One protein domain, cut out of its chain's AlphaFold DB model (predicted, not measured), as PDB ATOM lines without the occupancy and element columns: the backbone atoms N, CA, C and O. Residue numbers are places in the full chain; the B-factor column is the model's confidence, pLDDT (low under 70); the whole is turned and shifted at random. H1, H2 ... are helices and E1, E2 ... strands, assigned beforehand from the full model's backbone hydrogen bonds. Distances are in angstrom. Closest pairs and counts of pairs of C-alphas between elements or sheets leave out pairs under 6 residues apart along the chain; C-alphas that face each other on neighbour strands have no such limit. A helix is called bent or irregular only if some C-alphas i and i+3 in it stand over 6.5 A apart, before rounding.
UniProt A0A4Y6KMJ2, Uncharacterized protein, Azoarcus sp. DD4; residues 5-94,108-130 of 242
ATOM      1  N   ALA A   5       6.293 -49.938 -44.680       68.56
ATOM      2  CA  ALA A   5       6.578 -49.135 -43.495       68.56
ATOM      3  C   ALA A   5       6.735 -47.642 -43.829       68.56
ATOM      4  O   ALA A   5       6.212 -46.800 -43.106       68.56
ATOM      5  N   ASP A   6       7.375 -47.309 -44.955       69.31
ATOM      6  CA  ASP A   6       7.517 -45.914 -45.395       69.31
ATOM      7  C   ASP A   6       6.156 -45.304 -45.761       69.31
ATOM      8  O   ASP A   6       5.871 -44.157 -45.425       69.31
ATOM      9  N   VAL A   7       5.276 -46.082 -46.407       78.19
ATOM     10  CA  VAL A   7       3.906 -45.637 -46.714       78.19
ATOM     11  C   VAL A   7       3.100 -45.444 -45.429       78.19
ATOM     12  O   VAL A   7       2.409 -44.438 -45.292       78.19
ATOM     13  N   ALA A   8       3.209 -46.367 -44.472       79.00
ATOM     14  CA  ALA A   8       2.545 -46.246 -43.178       79.00
ATOM     15  C   ALA A   8       2.990 -44.981 -42.425       79.00
ATOM     16  O   ALA A   8       2.140 -44.229 -41.947       79.00
ATOM     17  N   ALA A   9       4.294 -44.693 -42.407       71.62
ATOM     18  CA  ALA A   9       4.847 -43.496 -41.781       71.62
ATOM     19  C   ALA A   9       4.336 -42.203 -42.447       71.62
ATOM     20  O   ALA A   9       3.898 -41.285 -41.758       71.62
ATOM     21  N   VAL A  10       4.286 -42.154 -43.786       77.19
ATOM     22  CA  VAL A  10       3.708 -41.017 -44.531       77.19
ATOM     23  C   VAL A  10       2.210 -40.849 -44.251       77.19
ATOM     24  O   VAL A  10       1.705 -39.732 -44.233       77.19
ATOM     25  N   LEU A  11       1.481 -41.934 -43.999       83.75
ATOM     26  CA  LEU A  11       0.068 -41.880 -43.618       83.75
ATOM     27  C   LEU A  11      -0.147 -41.529 -42.136       83.75
ATOM     28  O   LEU A  11      -1.296 -41.443 -41.700       83.75
ATOM     29  N   GLY A  12       0.923 -41.300 -41.368       82.25
ATOM     30  CA  GLY A  12       0.841 -41.042 -39.930       82.25
ATOM     31  C   GLY A  12       0.361 -42.261 -39.141       82.25
ATOM     32  O   GLY A  12      -0.124 -42.122 -38.019       82.25
ATOM     33  N   LEU A  13       0.456 -43.460 -39.729       86.88
ATOM     34  CA  LEU A  13       0.134 -44.690 -39.028       86.88
ATOM     35  C   LEU A  13       1.251 -44.998 -38.026       86.88
ATOM     36  O   LEU A  13       2.433 -44.858 -38.345       86.88
ATOM     37  N   PRO A  14       0.893 -45.439 -36.816       88.75
ATOM     38  CA  PRO A  14       1.881 -45.811 -35.826       88.75
ATOM     39  C   PRO A  14       2.589 -47.102 -36.234       88.75
ATOM     40  O   PRO A  14       1.998 -47.988 -36.856       88.75
ATOM     41  N   THR A  15       3.844 -47.221 -35.820       89.88
ATOM     42  CA  THR A  15       4.619 -48.452 -35.968       89.88
ATOM     43  C   THR A  15       4.350 -49.355 -34.769       89.88
ATOM     44  O   THR A  15       4.366 -48.892 -33.630       89.88
ATOM     45  N   MET A  16       4.076 -50.635 -35.021       92.00
ATOM     46  CA  MET A  16       3.899 -51.633 -33.964       92.00
ATOM     47  C   MET A  16       5.218 -52.375 -33.749       92.00
ATOM     48  O   MET A  16       5.766 -52.930 -34.699       92.00
ATOM     49  N   VAL A  17       5.709 -52.392 -32.512       91.00
ATOM     50  CA  VAL A  17       6.932 -53.093 -32.102       91.00
ATOM     51  C   VAL A  17       6.560 -54.164 -31.088       91.00
ATOM     52  O   VAL A  17       5.803 -53.893 -30.162       91.00
ATOM     53  N   MET A  18       7.062 -55.385 -31.262       91.62
ATOM     54  CA  MET A  18       6.839 -56.459 -30.294       91.62
ATOM     55  C   MET A  18       7.874 -56.362 -29.174       91.62
ATOM     56  O   MET A  18       9.068 -56.416 -29.450       91.62
ATOM     57  N   VAL A  19       7.409 -56.246 -27.934       90.44
ATOM     58  CA  VAL A  19       8.238 -56.160 -26.725       90.44
ATOM     59  C   VAL A  19       7.688 -57.153 -25.713       90.44
ATOM     60  O   VAL A  19       6.516 -57.064 -25.356       90.44
ATOM     61  N   ALA A  20       8.486 -58.131 -25.291       87.56
ATOM     62  CA  ALA A  20       8.082 -59.191 -24.367       87.56
ATOM     63  C   ALA A  20       6.751 -59.891 -24.741       87.56
ATOM     64  O   ALA A  20       5.988 -60.328 -23.882       87.56
ATOM     65  N   GLY A  21       6.448 -59.988 -26.043       86.50
ATOM     66  CA  GLY A  21       5.194 -60.559 -26.555       86.50
ATOM     67  C   GLY A  21       3.996 -59.596 -26.593       86.50
ATOM     68  O   GLY A  21       2.941 -59.976 -27.100       86.50
ATOM     69  N   GLU A  22       4.145 -58.352 -26.137       91.31
ATOM     70  CA  GLU A  22       3.154 -57.280 -26.263       91.31
ATOM     71  C   GLU A  22       3.420 -56.424 -27.512       91.31
ATOM     72  O   GLU A  22       4.558 -56.070 -27.814       91.31
ATOM     73  N   ALA A  23       2.362 -56.053 -28.238       91.25
ATOM     74  CA  ALA A  23       2.459 -55.123 -29.360       91.25
ATOM     75  C   ALA A  23       2.411 -53.668 -28.861       91.25
ATOM     76  O   ALA A  23       1.348 -53.133 -28.541       91.25
ATOM     77  N   VAL A  24       3.566 -53.012 -28.824       92.50
ATOM     78  CA  VAL A  24       3.736 -51.618 -28.406       92.50
ATOM     79  C   VAL A  24       3.554 -50.685 -29.596       92.50
ATOM     80  O   VAL A  24       4.112 -50.893 -30.671       92.50
ATOM     81  N   ARG A  25       2.764 -49.629 -29.398       93.62
ATOM     82  CA  ARG A  25       2.461 -48.631 -30.424       93.62
ATOM     83  C   ARG A  25       3.425 -47.451 -30.325       93.62
ATOM     84  O   ARG A  25       3.405 -46.737 -29.329       93.62
ATOM     85  N   VAL A  26       4.165 -47.180 -31.394       92.62
ATOM     86  CA  VAL A  26       5.043 -46.009 -31.517       92.62
ATOM     87  C   VAL A  26       4.442 -45.029 -32.523       92.62
ATOM     88  O   VAL A  26       4.295 -45.344 -33.704       92.62
ATOM     89  N   SER A  27       4.041 -43.852 -32.045       92.81
ATOM     90  CA  SER A  27       3.330 -42.833 -32.832       92.81
ATOM     91  C   SER A  27       4.216 -41.617 -33.096       92.81
ATOM     92  O   SER A  27       4.989 -41.211 -32.228       92.81
ATOM     93  N   GLY A  28       4.075 -41.010 -34.275       91.19
ATOM     94  CA  GLY A  28       4.702 -39.719 -34.558       91.19
ATOM     95  C   GLY A  28       4.097 -38.605 -33.701       91.19
ATOM     96  O   GLY A  28       2.907 -38.644 -33.382       91.19
ATOM     97  N   VAL A  29       4.910 -37.614 -33.346       91.00
ATOM     98  CA  VAL A  29       4.465 -36.392 -32.666       91.00
ATOM     99  C   VAL A  29       3.482 -35.642 -33.555       91.00
ATOM    100  O   VAL A  29       3.723 -35.475 -34.756       91.00
ATOM    101  N   LEU A  30       2.372 -35.192 -32.969       92.31
ATOM    102  CA  LEU A  30       1.362 -34.430 -33.687       92.31
ATOM    103  C   LEU A  30       1.749 -32.957 -33.754       92.31
ATOM    104  O   LEU A  30       2.371 -32.404 -32.850       92.31
ATOM    105  N   PHE A  31       1.296 -32.278 -34.802       89.56
ATOM    106  CA  PHE A  31       1.442 -30.832 -34.924       89.56
ATOM    107  C   PHE A  31       0.769 -30.088 -33.759       89.56
ATOM    108  O   PHE A  31       1.262 -29.055 -33.312       89.56
ATOM    109  N   ALA A  32      -0.328 -30.634 -33.225       90.12
ATOM    110  CA  ALA A  32      -0.994 -30.103 -32.039       90.12
ATOM    111  C   ALA A  32      -0.117 -30.099 -30.773       90.12
ATOM    112  O   ALA A  32      -0.385 -29.297 -29.881       90.12
ATOM    113  N   ASP A  33       0.919 -30.942 -30.706       88.88
ATOM    114  CA  ASP A  33       1.793 -31.069 -29.534       88.88
ATOM    115  C   ASP A  33       2.931 -30.028 -29.537       88.88
ATOM    116  O   ASP A  33       3.598 -29.830 -28.521       88.88
ATOM    117  N   LEU A  34       3.157 -29.334 -30.663       85.25
ATOM    118  CA  LEU A  34       4.266 -28.385 -30.815       85.25
ATOM    119  C   LEU A  34       4.269 -27.224 -29.809       85.25
ATOM    120  O   LEU A  34       5.355 -26.906 -29.331       85.25
ATOM    121  N   PRO A  35       3.135 -26.578 -29.463       85.75
ATOM    122  CA  PRO A  35       3.152 -25.486 -28.490       85.75
ATOM    123  C   PRO A  35       3.679 -25.940 -27.126       85.75
ATOM    124  O   PRO A  35       4.549 -25.291 -26.556       85.75
ATOM    125  N   GLN A  36       3.221 -27.102 -26.654       86.19
ATOM    126  CA  GLN A  36       3.671 -27.666 -25.385       86.19
ATOM    127  C   GLN A  36       5.147 -28.080 -25.443       86.19
ATOM    128  O   GLN A  36       5.904 -27.817 -24.514       86.19
ATOM    129  N   LEU A  37       5.584 -28.682 -26.554       84.88
ATOM    130  CA  LEU A  37       6.995 -29.019 -26.759       84.88
ATOM    131  C   LEU A  37       7.899 -27.781 -26.800       84.88
ATOM    132  O   LEU A  37       9.027 -27.846 -26.325       84.88
ATOM    133  N   ALA A  38       7.420 -26.659 -27.340       83.50
ATOM    134  CA  ALA A  38       8.170 -25.409 -27.363       83.50
ATOM    135  C   ALA A  38       8.336 -24.812 -25.957       83.50
ATOM    136  O   ALA A  38       9.419 -24.332 -25.622       83.50
ATOM    137  N   GLU A  39       7.297 -24.877 -25.121       85.12
ATOM    138  CA  GLU A  39       7.369 -24.466 -23.713       85.12
ATOM    139  C   GLU A  39       8.354 -25.339 -22.922       85.12
ATOM    140  O   GLU A  39       9.209 -24.822 -22.200       85.12
ATOM    141  N   GLU A  40       8.295 -26.658 -23.110       84.25
ATOM    142  CA  GLU A  40       9.224 -27.606 -22.484       84.25
ATOM    143  C   GLU A  40      10.662 -27.401 -22.955       84.25
ATOM    144  O   GLU A  40      11.582 -27.421 -22.140       84.25
ATOM    145  N   ALA A  41      10.869 -27.142 -24.247       81.12
ATOM    146  CA  ALA A  41      12.185 -26.846 -24.794       81.12
ATOM    147  C   ALA A  41      12.758 -25.540 -24.227       81.12
ATOM    148  O   ALA A  41      13.941 -25.484 -23.896       81.12
ATOM    149  N   ALA A  42      11.929 -24.506 -24.060       80.12
ATOM    150  CA  ALA A  42      12.348 -23.253 -23.438       80.12
ATOM    151  C   ALA A  42      12.748 -23.452 -21.964       80.12
ATOM    152  O   ALA A  42      13.772 -22.928 -21.525       80.12
ATOM    153  N   ALA A  43      11.982 -24.251 -21.214       78.81
ATOM    154  CA  ALA A  43      12.297 -24.591 -19.827       78.81
ATOM    155  C   ALA A  43      13.569 -25.456 -19.703       78.81
ATOM    156  O   ALA A  43      14.412 -25.214 -18.835       78.81
ATOM    157  N   ALA A  44      13.740 -26.434 -20.596       78.69
ATOM    158  CA  ALA A  44      14.918 -27.294 -20.660       78.69
ATOM    159  C   ALA A  44      16.180 -26.507 -21.044       78.69
ATOM    160  O   ALA A  44      17.221 -26.673 -20.413       78.69
ATOM    161  N   GLY A  45      16.087 -25.595 -22.017       73.31
ATOM    162  CA  GLY A  45      17.202 -24.739 -22.433       73.31
ATOM    163  C   GLY A  45      17.685 -23.794 -21.330       73.31
ATOM    164  O   GLY A  45      18.878 -23.521 -21.232       73.31
ATOM    165  N   ALA A  46      16.788 -23.350 -20.446       66.38
ATOM    166  CA  ALA A  46      17.149 -22.547 -19.278       66.38
ATOM    167  C   ALA A  46      17.867 -23.351 -18.175       66.38
ATOM    168  O   ALA A  46      18.524 -22.763 -17.318       66.38
ATOM    169  N   THR A  47      17.741 -24.682 -18.181       67.94
ATOM    170  CA  THR A  47      18.215 -25.574 -17.107       67.94
ATOM    171  C   THR A  47      19.258 -26.600 -17.562       67.94
ATOM    172  O   THR A  47      19.764 -27.353 -16.735       67.94
ATOM    173  N   GLY A  48      19.608 -26.632 -18.854       62.69
ATOM    174  CA  GLY A  48      20.501 -27.641 -19.436       62.69
ATOM    175  C   GLY A  48      19.869 -29.034 -19.567       62.69
ATOM    176  O   GLY A  48      20.580 -30.027 -19.657       62.69
ATOM    177  N   GLY A  49      18.537 -29.126 -19.551       71.69
ATOM    178  CA  GLY A  49      17.777 -30.378 -19.507       71.69
ATOM    179  C   GLY A  49      17.433 -30.980 -20.873       71.69
ATOM    180  O   GLY A  49      16.307 -31.441 -21.041       71.69
ATOM    181  N   GLU A  50      18.328 -30.978 -21.862       69.50
ATOM    182  CA  GLU A  50      18.022 -31.507 -23.211       69.50
ATOM    183  C   GLU A  50      17.533 -32.969 -23.184       69.50
ATOM    184  O   GLU A  50      16.564 -33.318 -23.867       69.50
ATOM    185  N   ASP A  51      18.095 -33.790 -22.293       75.44
ATOM    186  CA  ASP A  51      17.661 -35.172 -22.059       75.44
ATOM    187  C   ASP A  51      16.202 -35.255 -21.578       75.44
ATOM    188  O   ASP A  51      15.472 -36.185 -21.921       75.44
ATOM    189  N   THR A  52      15.729 -34.256 -20.827       76.88
ATOM    190  CA  THR A  52      14.343 -34.220 -20.332       76.88
ATOM    191  C   THR A  52      13.343 -33.938 -21.452       76.88
ATOM    192  O   THR A  52      12.271 -34.546 -21.484       76.88
ATOM    193  N   LEU A  53      13.709 -33.088 -22.419       79.69
ATOM    194  CA  LEU A  53      12.890 -32.824 -23.603       79.69
ATOM    195  C   LEU A  53      12.819 -34.065 -24.497       79.69
ATOM    196  O   LEU A  53      11.734 -34.453 -24.932       79.69
ATOM    197  N   PHE A  54      13.960 -34.717 -24.731       84.12
ATOM    198  CA  PHE A  54      14.013 -35.965 -25.487       84.12
ATOM    199  C   PHE A  54      13.120 -37.043 -24.857       84.12
ATOM    200  O   PHE A  54      12.293 -37.640 -25.547       84.12
ATOM    201  N   LEU A  55      13.217 -37.239 -23.538       83.12
ATOM    202  CA  LEU A  55      12.379 -38.192 -22.809       83.12
ATOM    203  C   LEU A  55      10.892 -37.817 -22.847       83.12
ATOM    204  O   LEU A  55      10.046 -38.707 -22.942       83.12
ATOM    205  N   SER A  56      10.550 -36.525 -22.820       84.31
ATOM    206  CA  SER A  56       9.164 -36.058 -22.982       84.31
ATOM    207  C   SER A  56       8.597 -36.458 -24.350       84.31
ATOM    208  O   SER A  56       7.529 -37.074 -24.438       84.31
ATOM    209  N   VAL A  57       9.346 -36.193 -25.425       87.88
ATOM    210  CA  VAL A  57       8.979 -36.582 -26.796       87.88
ATOM    211  C   VAL A  57       8.855 -38.105 -26.917       87.88
ATOM    212  O   VAL A  57       7.855 -38.608 -27.436       87.88
ATOM    213  N   LEU A  58       9.832 -38.846 -26.391       88.25
ATOM    214  CA  LEU A  58       9.860 -40.308 -26.423       88.25
ATOM    215  C   LEU A  58       8.643 -40.915 -25.705       88.25
ATOM    216  O   LEU A  58       7.930 -41.749 -26.270       88.25
ATOM    217  N   ASN A  59       8.342 -40.445 -24.494       87.31
ATOM    218  CA  ASN A  59       7.211 -40.936 -23.709       87.31
ATOM    219  C   ASN A  59       5.861 -40.573 -24.339       87.31
ATOM    220  O   ASN A  59       4.932 -41.379 -24.273       87.31
ATOM    221  N   ARG A  60       5.733 -39.421 -25.012       87.75
ATOM    222  CA  ARG A  60       4.527 -39.083 -25.796       87.75
ATOM    223  C   ARG A  60       4.315 -40.032 -26.971       87.75
ATOM    224  O   ARG A  60       3.190 -40.477 -27.202       87.75
ATOM    225  N   SER A  61       5.389 -40.364 -27.685       89.00
ATOM    226  CA  SER A  61       5.337 -41.246 -28.852       89.00
ATOM    227  C   SER A  61       4.991 -42.691 -28.499       89.00
ATOM    228  O   SER A  61       4.240 -43.330 -29.240       89.00
ATOM    229  N   VAL A  62       5.511 -43.202 -27.380       91.00
ATOM    230  CA  VAL A  62       5.359 -44.615 -26.982       91.00
ATOM    231  C   VAL A  62       4.242 -44.816 -25.946       91.00
ATOM    232  O   VAL A  62       3.701 -45.912 -25.817       91.00
ATOM    233  N   LYS A  63       3.830 -43.748 -25.248       89.38
ATOM    234  CA  LYS A  63       2.809 -43.740 -24.182       89.38
ATOM    235  C   LYS A  63       3.123 -44.710 -23.039       89.38
ATOM    236  O   LYS A  63       2.239 -45.407 -22.539       89.38
ATOM    237  N   ARG A  64       4.391 -44.752 -22.630       87.94
ATOM    238  CA  ARG A  64       4.896 -45.580 -21.526       87.94
ATOM    239  C   ARG A  64       5.581 -44.723 -20.469       87.94
ATOM    240  O   ARG A  64       5.945 -43.580 -20.733       87.94
ATOM    241  N   SER A  65       5.688 -45.266 -19.259       83.12
ATOM    242  CA  SER A  65       6.369 -44.616 -18.140       83.12
ATOM    243  C   SER A  65       7.891 -44.791 -18.236       83.12
ATOM    244  O   SER A  65       8.349 -45.748 -18.857       83.12
ATOM    245  N   PRO A  66       8.684 -43.928 -17.575       79.12
ATOM    246  CA  PRO A  66      10.131 -44.105 -17.441       79.12
ATOM    247  C   PRO A  66      10.533 -45.500 -16.934       79.12
ATOM    248  O   PRO A  66      11.423 -46.127 -17.500       79.12
ATOM    249  N   ASP A  67       9.813 -46.028 -15.941       83.19
ATOM    250  CA  ASP A  67      10.103 -47.337 -15.336       83.19
ATOM    251  C   ASP A  67       9.940 -48.507 -16.312       83.19
ATOM    252  O   ASP A  67      10.592 -49.539 -16.167       83.19
ATOM    253  N   TRP A  68       9.088 -48.354 -17.330       88.00
ATOM    254  CA  TRP A  68       8.901 -49.374 -18.358       88.00
ATOM    255  C   TRP A  68      10.171 -49.568 -19.196       88.00
ATOM    256  O   TRP A  68      10.514 -50.700 -19.527       88.00
ATOM    257  N   TRP A  69      10.904 -48.487 -19.474       84.12
ATOM    258  CA  TRP A  69      12.141 -48.527 -20.256       84.12
ATOM    259  C   TRP A  69      13.270 -49.266 -19.541       84.12
ATOM    260  O   TRP A  69      14.038 -49.975 -20.184       84.12
ATOM    261  N   ALA A  70      13.345 -49.144 -18.212       85.75
ATOM    262  CA  ALA A  70      14.366 -49.810 -17.404       85.75
ATOM    263  C   ALA A  70      14.232 -51.346 -17.407       85.75
ATOM    264  O   ALA A  70      15.191 -52.045 -17.092       85.75
ATOM    265  N   GLY A  71      13.048 -51.868 -17.749       86.12
ATOM    266  CA  GLY A  71      12.768 -53.302 -17.813       86.12
ATOM    267  C   GLY A  71      12.986 -53.949 -19.183       86.12
ATOM    268  O   GLY A  71      12.753 -55.150 -19.307       86.12
ATOM    269  N   LEU A  72      13.385 -53.185 -20.207       89.06
ATOM    270  CA  LEU A  72      13.529 -53.691 -21.574       89.06
ATOM    271  C   LEU A  72      14.856 -54.416 -21.788       89.06
ATOM    272  O   LEU A  72      15.904 -53.975 -21.312       89.06
ATOM    273  N   ALA A  73      14.828 -55.489 -22.580       92.50
ATOM    274  CA  ALA A  73      16.059 -56.025 -23.144       92.50
ATOM    275  C   ALA A  73      16.648 -55.039 -24.170       92.50
ATOM    276  O   ALA A  73      15.911 -54.323 -24.847       92.50
ATOM    277  N   GLU A  74      17.970 -55.048 -24.346       90.44
ATOM    278  CA  GLU A  74      18.679 -54.146 -25.273       90.44
ATOM    279  C   GLU A  74      18.100 -54.197 -26.699       90.44
ATOM    280  O   GLU A  74      17.765 -53.168 -27.276       90.44
ATOM    281  N   ALA A  75      17.850 -55.399 -27.227       89.94
ATOM    282  CA  ALA A  75      17.257 -55.568 -28.556       89.94
ATOM    283  C   ALA A  75      15.824 -55.004 -28.669       89.94
ATOM    284  O   ALA A  75      15.410 -54.561 -29.740       89.94
ATOM    285  N   GLU A  76      15.052 -55.030 -27.581       91.94
ATOM    286  CA  GLU A  76      13.691 -54.484 -27.547       91.94
ATOM    287  C   GLU A  76      13.723 -52.960 -27.456       91.94
ATOM    288  O   GLU A  76      12.961 -52.284 -28.148       91.94
ATOM    289  N   PHE A  77      14.640 -52.425 -26.647       90.19
ATOM    290  CA  PHE A  77      14.913 -50.999 -26.571       90.19
ATOM    291  C   PHE A  77      15.299 -50.448 -27.949       90.19
ATOM    292  O   PHE A  77      14.661 -49.511 -28.434       90.19
ATOM    293  N   ASP A  78      16.256 -51.083 -28.626       89.62
ATOM    294  CA  ASP A  78      16.708 -50.687 -29.961       89.62
ATOM    295  C   ASP A  78      15.574 -50.723 -30.990       89.62
ATOM    296  O   ASP A  78      15.417 -49.784 -31.772       89.62
ATOM    297  N   ALA A  79      14.731 -51.759 -30.966       89.50
ATOM    298  CA  ALA A  79      13.592 -51.867 -31.875       89.50
ATOM    299  C   ALA A  79      12.569 -50.734 -31.667       89.50
ATOM    300  O   ALA A  79      12.028 -50.184 -32.635       89.50
ATOM    301  N   VAL A  80      12.304 -50.354 -30.412       90.50
ATOM    302  CA  VAL A  80      11.413 -49.229 -30.089       90.50
ATOM    303  C   VAL A  80      12.046 -47.901 -30.504       90.50
ATOM    304  O   VAL A  80      11.360 -47.055 -31.083       90.50
ATOM    305  N   MET A  81      13.348 -47.728 -30.272       90.50
ATOM    306  CA  MET A  81      14.088 -46.533 -30.676       90.50
ATOM    307  C   MET A  81      14.141 -46.373 -32.196       90.50
ATOM    308  O   MET A  81      13.901 -45.279 -32.706       90.50
ATOM    309  N   GLU A  82      14.368 -47.451 -32.946       89.69
ATOM    310  CA  GLU A  82      14.336 -47.422 -34.409       89.69
ATOM    311  C   GLU A  82      12.952 -46.999 -34.923       89.69
ATOM    312  O   GLU A  82      12.837 -46.126 -35.790       89.69
ATOM    313  N   ALA A  83      11.883 -47.570 -34.357       89.50
ATOM    314  CA  ALA A  83      10.519 -47.178 -34.686       89.50
ATOM    315  C   ALA A  83      10.253 -45.702 -34.349       89.50
ATOM    316  O   ALA A  83       9.631 -44.996 -35.144       89.50
ATOM    317  N   PHE A  84      10.758 -45.223 -33.210       90.25
ATOM    318  CA  PHE A  84      10.629 -43.838 -32.768       90.25
ATOM    319  C   PHE A  84      11.321 -42.860 -33.721       90.25
ATOM    320  O   PHE A  84      10.682 -41.914 -34.186       90.25
ATOM    321  N   TYR A  85      12.586 -43.104 -34.073       88.31
ATOM    322  CA  TYR A  85      13.322 -42.267 -35.024       88.31
ATOM    323  C   TYR A  85      12.674 -42.260 -36.404       88.31
ATOM    324  O   TYR A  85      12.631 -41.224 -37.065       88.31
ATOM    325  N   ARG A  86      12.117 -43.396 -36.831       85.75
ATOM    326  CA  ARG A  86      11.429 -43.515 -38.117       85.75
ATOM    327  C   ARG A  86      10.175 -42.643 -38.185       85.75
ATOM    328  O   ARG A  86      10.005 -41.911 -39.156       85.75
ATOM    329  N   VAL A  87       9.298 -42.704 -37.178       88.12
ATOM    330  CA  VAL A  87       8.033 -41.938 -37.189       88.12
ATOM    331  C   VAL A  87       8.219 -40.457 -36.840       88.12
ATOM    332  O   VAL A  87       7.350 -39.645 -37.154       88.12
ATOM    333  N   ASN A  88       9.352 -40.098 -36.231       87.00
ATOM    334  CA  ASN A  88       9.701 -38.733 -35.833       87.00
ATOM    335  C   ASN A  88      10.920 -38.177 -36.580       87.00
ATOM    336  O   ASN A  88      11.557 -37.240 -36.102       87.00
ATOM    337  N   SER A  89      11.246 -38.715 -37.758       83.75
ATOM    338  CA  SER A  89      12.463 -38.343 -38.488       83.75
ATOM    339  C   SER A  89      12.666 -36.832 -38.699       83.75
ATOM    340  O   SER A  89      13.819 -36.408 -38.621       83.75
ATOM    341  N   PRO A  90      11.633 -35.976 -38.884       82.94
ATOM    342  CA  PRO A  90      11.852 -34.536 -39.042       82.94
ATOM    343  C   PRO A  90      12.435 -33.842 -37.808       82.94
ATOM    344  O   PRO A  90      12.988 -32.758 -37.948       82.94
ATOM    345  N   LEU A  91      12.319 -34.435 -36.612       78.38
ATOM    346  CA  LEU A  91      12.928 -33.891 -35.391       78.38
ATOM    347  C   LEU A  91      14.443 -34.131 -35.337       78.38
ATOM    348  O   LEU A  91      15.149 -33.418 -34.631       78.38
ATOM    349  N   PHE A  92      14.936 -35.134 -36.068       75.19
ATOM    350  CA  PHE A  92      16.322 -35.608 -35.989       75.19
ATOM    351  C   PHE A  92      17.105 -35.402 -37.284       75.19
ATOM    352  O   PHE A  92      18.336 -35.447 -37.279       75.19
ATOM    353  N   GLU A  93      16.417 -35.175 -38.405       70.44
ATOM    354  CA  GLU A  93      17.060 -34.708 -39.624       70.44
ATOM    355  C   GLU A  93      17.635 -33.314 -39.358       70.44
ATOM    356  O   GLU A  93      16.931 -32.307 -39.390       70.44
ATOM    357  N   THR A  94      18.945 -33.259 -39.105       50.16
ATOM    358  CA  THR A  94      19.701 -32.009 -39.159       50.16
ATOM    359  C   THR A  94      19.405 -31.373 -40.507       50.16
ATOM    360  O   THR A  94      19.635 -31.988 -41.553       50.16
ATOM    361  N   TRP A 108       6.254 -22.424 -39.981       75.31
ATOM    362  CA  TRP A 108       5.106 -23.321 -39.792       75.31
ATOM    363  C   TRP A 108       3.781 -22.639 -40.159       75.31
ATOM    364  O   TRP A 108       2.849 -23.298 -40.615       75.31
ATOM    365  N   VAL A 109       3.726 -21.309 -40.043       82.19
ATOM    366  CA  VAL A 109       2.618 -20.476 -40.520       82.19
ATOM    367  C   VAL A 109       2.410 -20.620 -42.033       82.19
ATOM    368  O   VAL A 109       1.275 -20.817 -42.466       82.19
ATOM    369  N   ASP A 110       3.478 -20.594 -42.830       82.69
ATOM    370  CA  ASP A 110       3.413 -20.738 -44.289       82.69
ATOM    371  C   ASP A 110       2.969 -22.145 -44.688       82.69
ATOM    372  O   ASP A 110       2.133 -22.311 -45.577       82.69
ATOM    373  N   VAL A 111       3.482 -23.172 -44.000       82.31
ATOM    374  CA  VAL A 111       3.071 -24.567 -44.224       82.31
ATOM    375  C   VAL A 111       1.573 -24.728 -43.957       82.31
ATOM    376  O   VAL A 111       0.848 -25.252 -44.805       82.31
ATOM    377  N   VAL A 112       1.082 -24.218 -42.824       85.94
ATOM    378  CA  VAL A 112      -0.346 -24.260 -42.474       85.94
ATOM    379  C   VAL A 112      -1.183 -23.483 -43.491       85.94
ATOM    380  O   VAL A 112      -2.182 -24.008 -43.981       85.94
ATOM    381  N   ALA A 113      -0.779 -22.265 -43.860       86.44
ATOM    382  CA  ALA A 113      -1.506 -21.448 -44.830       86.44
ATOM    383  C   ALA A 113      -1.620 -22.138 -46.198       86.44
ATOM    384  O   ALA A 113      -2.684 -22.118 -46.824       86.44
ATOM    385  N   ARG A 114      -0.552 -22.804 -46.653       85.44
ATOM    386  CA  ARG A 114      -0.551 -23.549 -47.920       85.44
ATOM    387  C   ARG A 114      -1.438 -24.789 -47.860       85.44
ATOM    388  O   ARG A 114      -2.168 -25.042 -48.815       85.44
ATOM    389  N   LEU A 115      -1.449 -25.514 -46.741       87.12
ATOM    390  CA  LEU A 115      -2.364 -26.642 -46.533       87.12
ATOM    391  C   LEU A 115      -3.831 -26.191 -46.520       87.12
ATOM    392  O   LEU A 115      -4.673 -26.818 -47.163       87.12
ATOM    393  N   VAL A 116      -4.138 -25.069 -45.865       91.88
ATOM    394  CA  VAL A 116      -5.487 -24.478 -45.883       91.88
ATOM    395  C   VAL A 116      -5.890 -24.075 -47.299       91.88
ATOM    396  O   VAL A 116      -6.988 -24.409 -47.741       91.88
ATOM    397  N   LYS A 117      -4.996 -23.419 -48.049       89.44
ATOM    398  CA  LYS A 117      -5.226 -23.068 -49.461       89.44
ATOM    399  C   LYS A 117      -5.476 -24.305 -50.332       89.44
ATOM    400  O   LYS A 117      -6.277 -24.237 -51.259       89.44
ATOM    401  N   ALA A 118      -4.827 -25.428 -50.025       85.12
ATOM    402  CA  ALA A 118      -5.047 -26.714 -50.683       85.12
ATOM    403  C   ALA A 118      -6.353 -27.421 -50.250       85.12
ATOM    404  O   ALA A 118      -6.658 -28.497 -50.759       85.12
ATOM    405  N   GLY A 119      -7.143 -26.825 -49.348       90.50
ATOM    406  CA  GLY A 119      -8.459 -27.317 -48.932       90.50
ATOM    407  C   GLY A 119      -8.465 -28.124 -47.632       90.50
ATOM    408  O   GLY A 119      -9.510 -28.652 -47.251       90.50
ATOM    409  N   HIS A 120      -7.336 -28.221 -46.925       90.94
ATOM    410  CA  HIS A 120      -7.283 -28.903 -45.634       90.94
ATOM    411  C   HIS A 120      -7.886 -28.028 -44.529       90.94
ATOM    412  O   HIS A 120      -7.595 -26.837 -44.421       90.94
ATOM    413  N   SER A 121      -8.711 -28.618 -43.661       94.62
ATOM    414  CA  SER A 121      -9.237 -27.902 -42.498       94.62
ATOM    415  C   SER A 121      -8.168 -27.762 -41.410       94.62
ATOM    416  O   SER A 121      -7.337 -28.650 -41.220       94.62
ATOM    417  N   ILE A 122      -8.227 -26.683 -40.621       90.81
ATOM    418  CA  ILE A 122      -7.336 -26.498 -39.459       90.81
ATOM    419  C   ILE A 122      -7.456 -27.668 -38.469       90.81
ATOM    420  O   ILE A 122      -6.460 -28.092 -37.888       90.81
ATOM    421  N   ALA A 123      -8.661 -28.219 -38.301       90.88
ATOM    422  CA  ALA A 123      -8.884 -29.387 -37.453       90.88
ATOM    423  C   ALA A 123      -8.125 -30.626 -37.961       90.88
ATOM    424  O   ALA A 123      -7.537 -31.340 -37.155       90.88
ATOM    425  N   ALA A 124      -8.086 -30.850 -39.279       90.56
ATOM    426  CA  ALA A 124      -7.314 -31.939 -39.869       90.56
ATOM    427  C   ALA A 124      -5.802 -31.713 -39.714       90.56
ATOM    428  O   ALA A 124      -5.093 -32.630 -39.315       90.56
ATOM    429  N   ILE A 125      -5.329 -30.485 -39.952       89.81
ATOM    430  CA  ILE A 125      -3.904 -30.124 -39.857       89.81
ATOM    431  C   ILE A 125      -3.361 -30.357 -38.440       89.81
ATOM    432  O   ILE A 125      -2.261 -30.878 -38.284       89.81
ATOM    433  N   LYS A 126      -4.144 -30.052 -37.396       89.94
ATOM    434  CA  LYS A 126      -3.773 -30.357 -36.001       89.94
ATOM    435  C   LYS A 126      -3.503 -31.847 -35.759       89.94
ATOM    436  O   LYS A 126      -2.680 -32.181 -34.913       89.94
ATOM    437  N   GLY A 127      -4.198 -32.725 -36.485       91.19
ATOM    438  CA  GLY A 127      -4.048 -34.175 -36.393       91.19
ATOM    439  C   GLY A 127      -2.916 -34.751 -37.244       91.19
ATOM    440  O   GLY A 127      -2.729 -35.965 -37.235       91.19
ATOM    441  N   TYR A 128      -2.179 -33.927 -37.992       92.19
ATOM    442  CA  TYR A 128      -1.040 -34.398 -38.775       92.19
ATOM    443  C   TYR A 128       0.186 -34.585 -37.897       92.19
ATOM    444  O   TYR A 128       0.484 -33.767 -37.031       92.19
ATOM    445  N   THR A 129       0.910 -35.669 -38.150       91.88
ATOM    446  CA  THR A 129       2.246 -35.870 -37.589       91.88
ATOM    447  C   THR A 129       3.231 -34.871 -38.194       91.88
ATOM    448  O   THR A 129       3.040 -34.386 -39.313       91.88
ATOM    449  N   LEU A 130       4.332 -34.589 -37.497       88.56
ATOM    450  CA  LEU A 130       5.384 -33.721 -38.041       88.56
ATOM    451  C   LEU A 130       5.973 -34.267 -39.349       88.56
ATOM    452  O   LEU A 130       6.279 -33.494 -40.255       88.56
TER     453      LEU A 130
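Overview. This is residues 5 to 94 and 108 to 130 of the 242 residues of an uncharacterized protein of Azoarcus sp. DD4 (UniProt A0A4Y6KMJ2). A two-stranded hairpin, E1 and E2, packs on helix H5, and a narrow V of two helices, H2 and H3, extends away from them, with the last residues of H3 meeting both E2 and H5 and H3 standing crosswise to H5. H7 and H8 form a small arm at one end of the longest axis, joined to the first residues of H2 through H8, while short H1, H4 and H6 lie around H5. The 113 printed residues hold eight named helices and two named strands, in the order H1 E1 E2 H2 H3 H4 H5 H6 H7 H8; the sheet, E1 - E2, is antiparallel and the class is mostly helix. The whole is only just compact, close to loose, with a radius of gyration of the C-alphas of 15.5 A and spans of 47 by 38 by 24 A.

Arrangement. Begin at the hairpin of E1, residues 15 to 19, and E2, residues 22 to 26, antiparallel at 144 degrees; N 17 and O 24 are 2.9 A apart and N 24 and O 17 2.8 A, within hydrogen-bond range. Next look at H5, residues 74 to 87: its closest C-alphas to E1 are those of Glu 76 and Val 19, 5.8 A apart. H3, residues 50 to 62, comes closest to E2 at Val 62 and Val 26, C-alphas 4.8 A apart. H3 only just touches H5, with 3 pairs of C-alphas within 8 A, through residues 58 to 62 alone; the closest C-alphas, of Ser 61 and Phe 84, are 7.1 A apart, and the lines are about perpendicular at 87 degrees. H2, residues 31 to 47, touches H3 with its residues 37 to 44 alone, closest at the C-alphas of Ala 44 and Glu 50, 5.8 A; this helical hairpin has a shallow tilt of 26 degrees, opposite ways. H2 has a kink of 29 degrees near residue 38 and is irregular, with C-alphas 32 and 35 7.1 A apart. H8, residues 122 to 126, only just touches H2, with 3 pairs of C-alphas within 8 A, through residues 31 to 32 of H2 alone; the closest C-alphas, of Lys 126 and Ala 32, are 4.8 A apart. H7, residues 108 to 117, touches H8, closest at the C-alphas of Val 116 and Ile 122, 7.0 A. Close to H5 but not clearly touching it are H1, residues 5 to 10, H4, residues 66 to 70, and H6, residues 89 to 92; their closest C-alphas to it are Ala 9 to Val 87 at 5.8 A, Trp 69 to Phe 77 at 7.3 A and Phe 92 to Tyr 85 at 7.4 A. In H1, H3, H5, H7 and H8 every O i to N i+4 pair is within hydrogen-bond range; H2 has 11 of 13, H4 has 0 of 1 but 2 of 2 O i to N i+3 pairs, and H6 is too short for an O i to N i+4 pair.

Along the chain. Find C-alpha 15 at (4.619, -48.452, -35.968), where E1 begins; E1 and E2 each measure 12.6 A. From C-alpha 31 at (1.442, -30.832, -34.924) H2 runs 25.0 A, and H3 covers 18.6 A. H5 runs 20.1 A to C-alpha 87, and H7 covers 14.2 A. The shorter H8 ends at C-alpha 126, (-3.773, -30.357, -36.001).

Size, cuts and confidence. Look for the two C-alphas farthest apart at Gly 71 and Lys 117, 47.3 A. Residues 95 to 107 are not printed, and C-alphas 94 and 108 are 17.0 A apart across this cut, which lies between H6 and H7. The links that are printed whole are tight. Mean pLDDT of the printed part is 85.0; residues 5 to 6, 46 to 48, 50 and 94 are under 70.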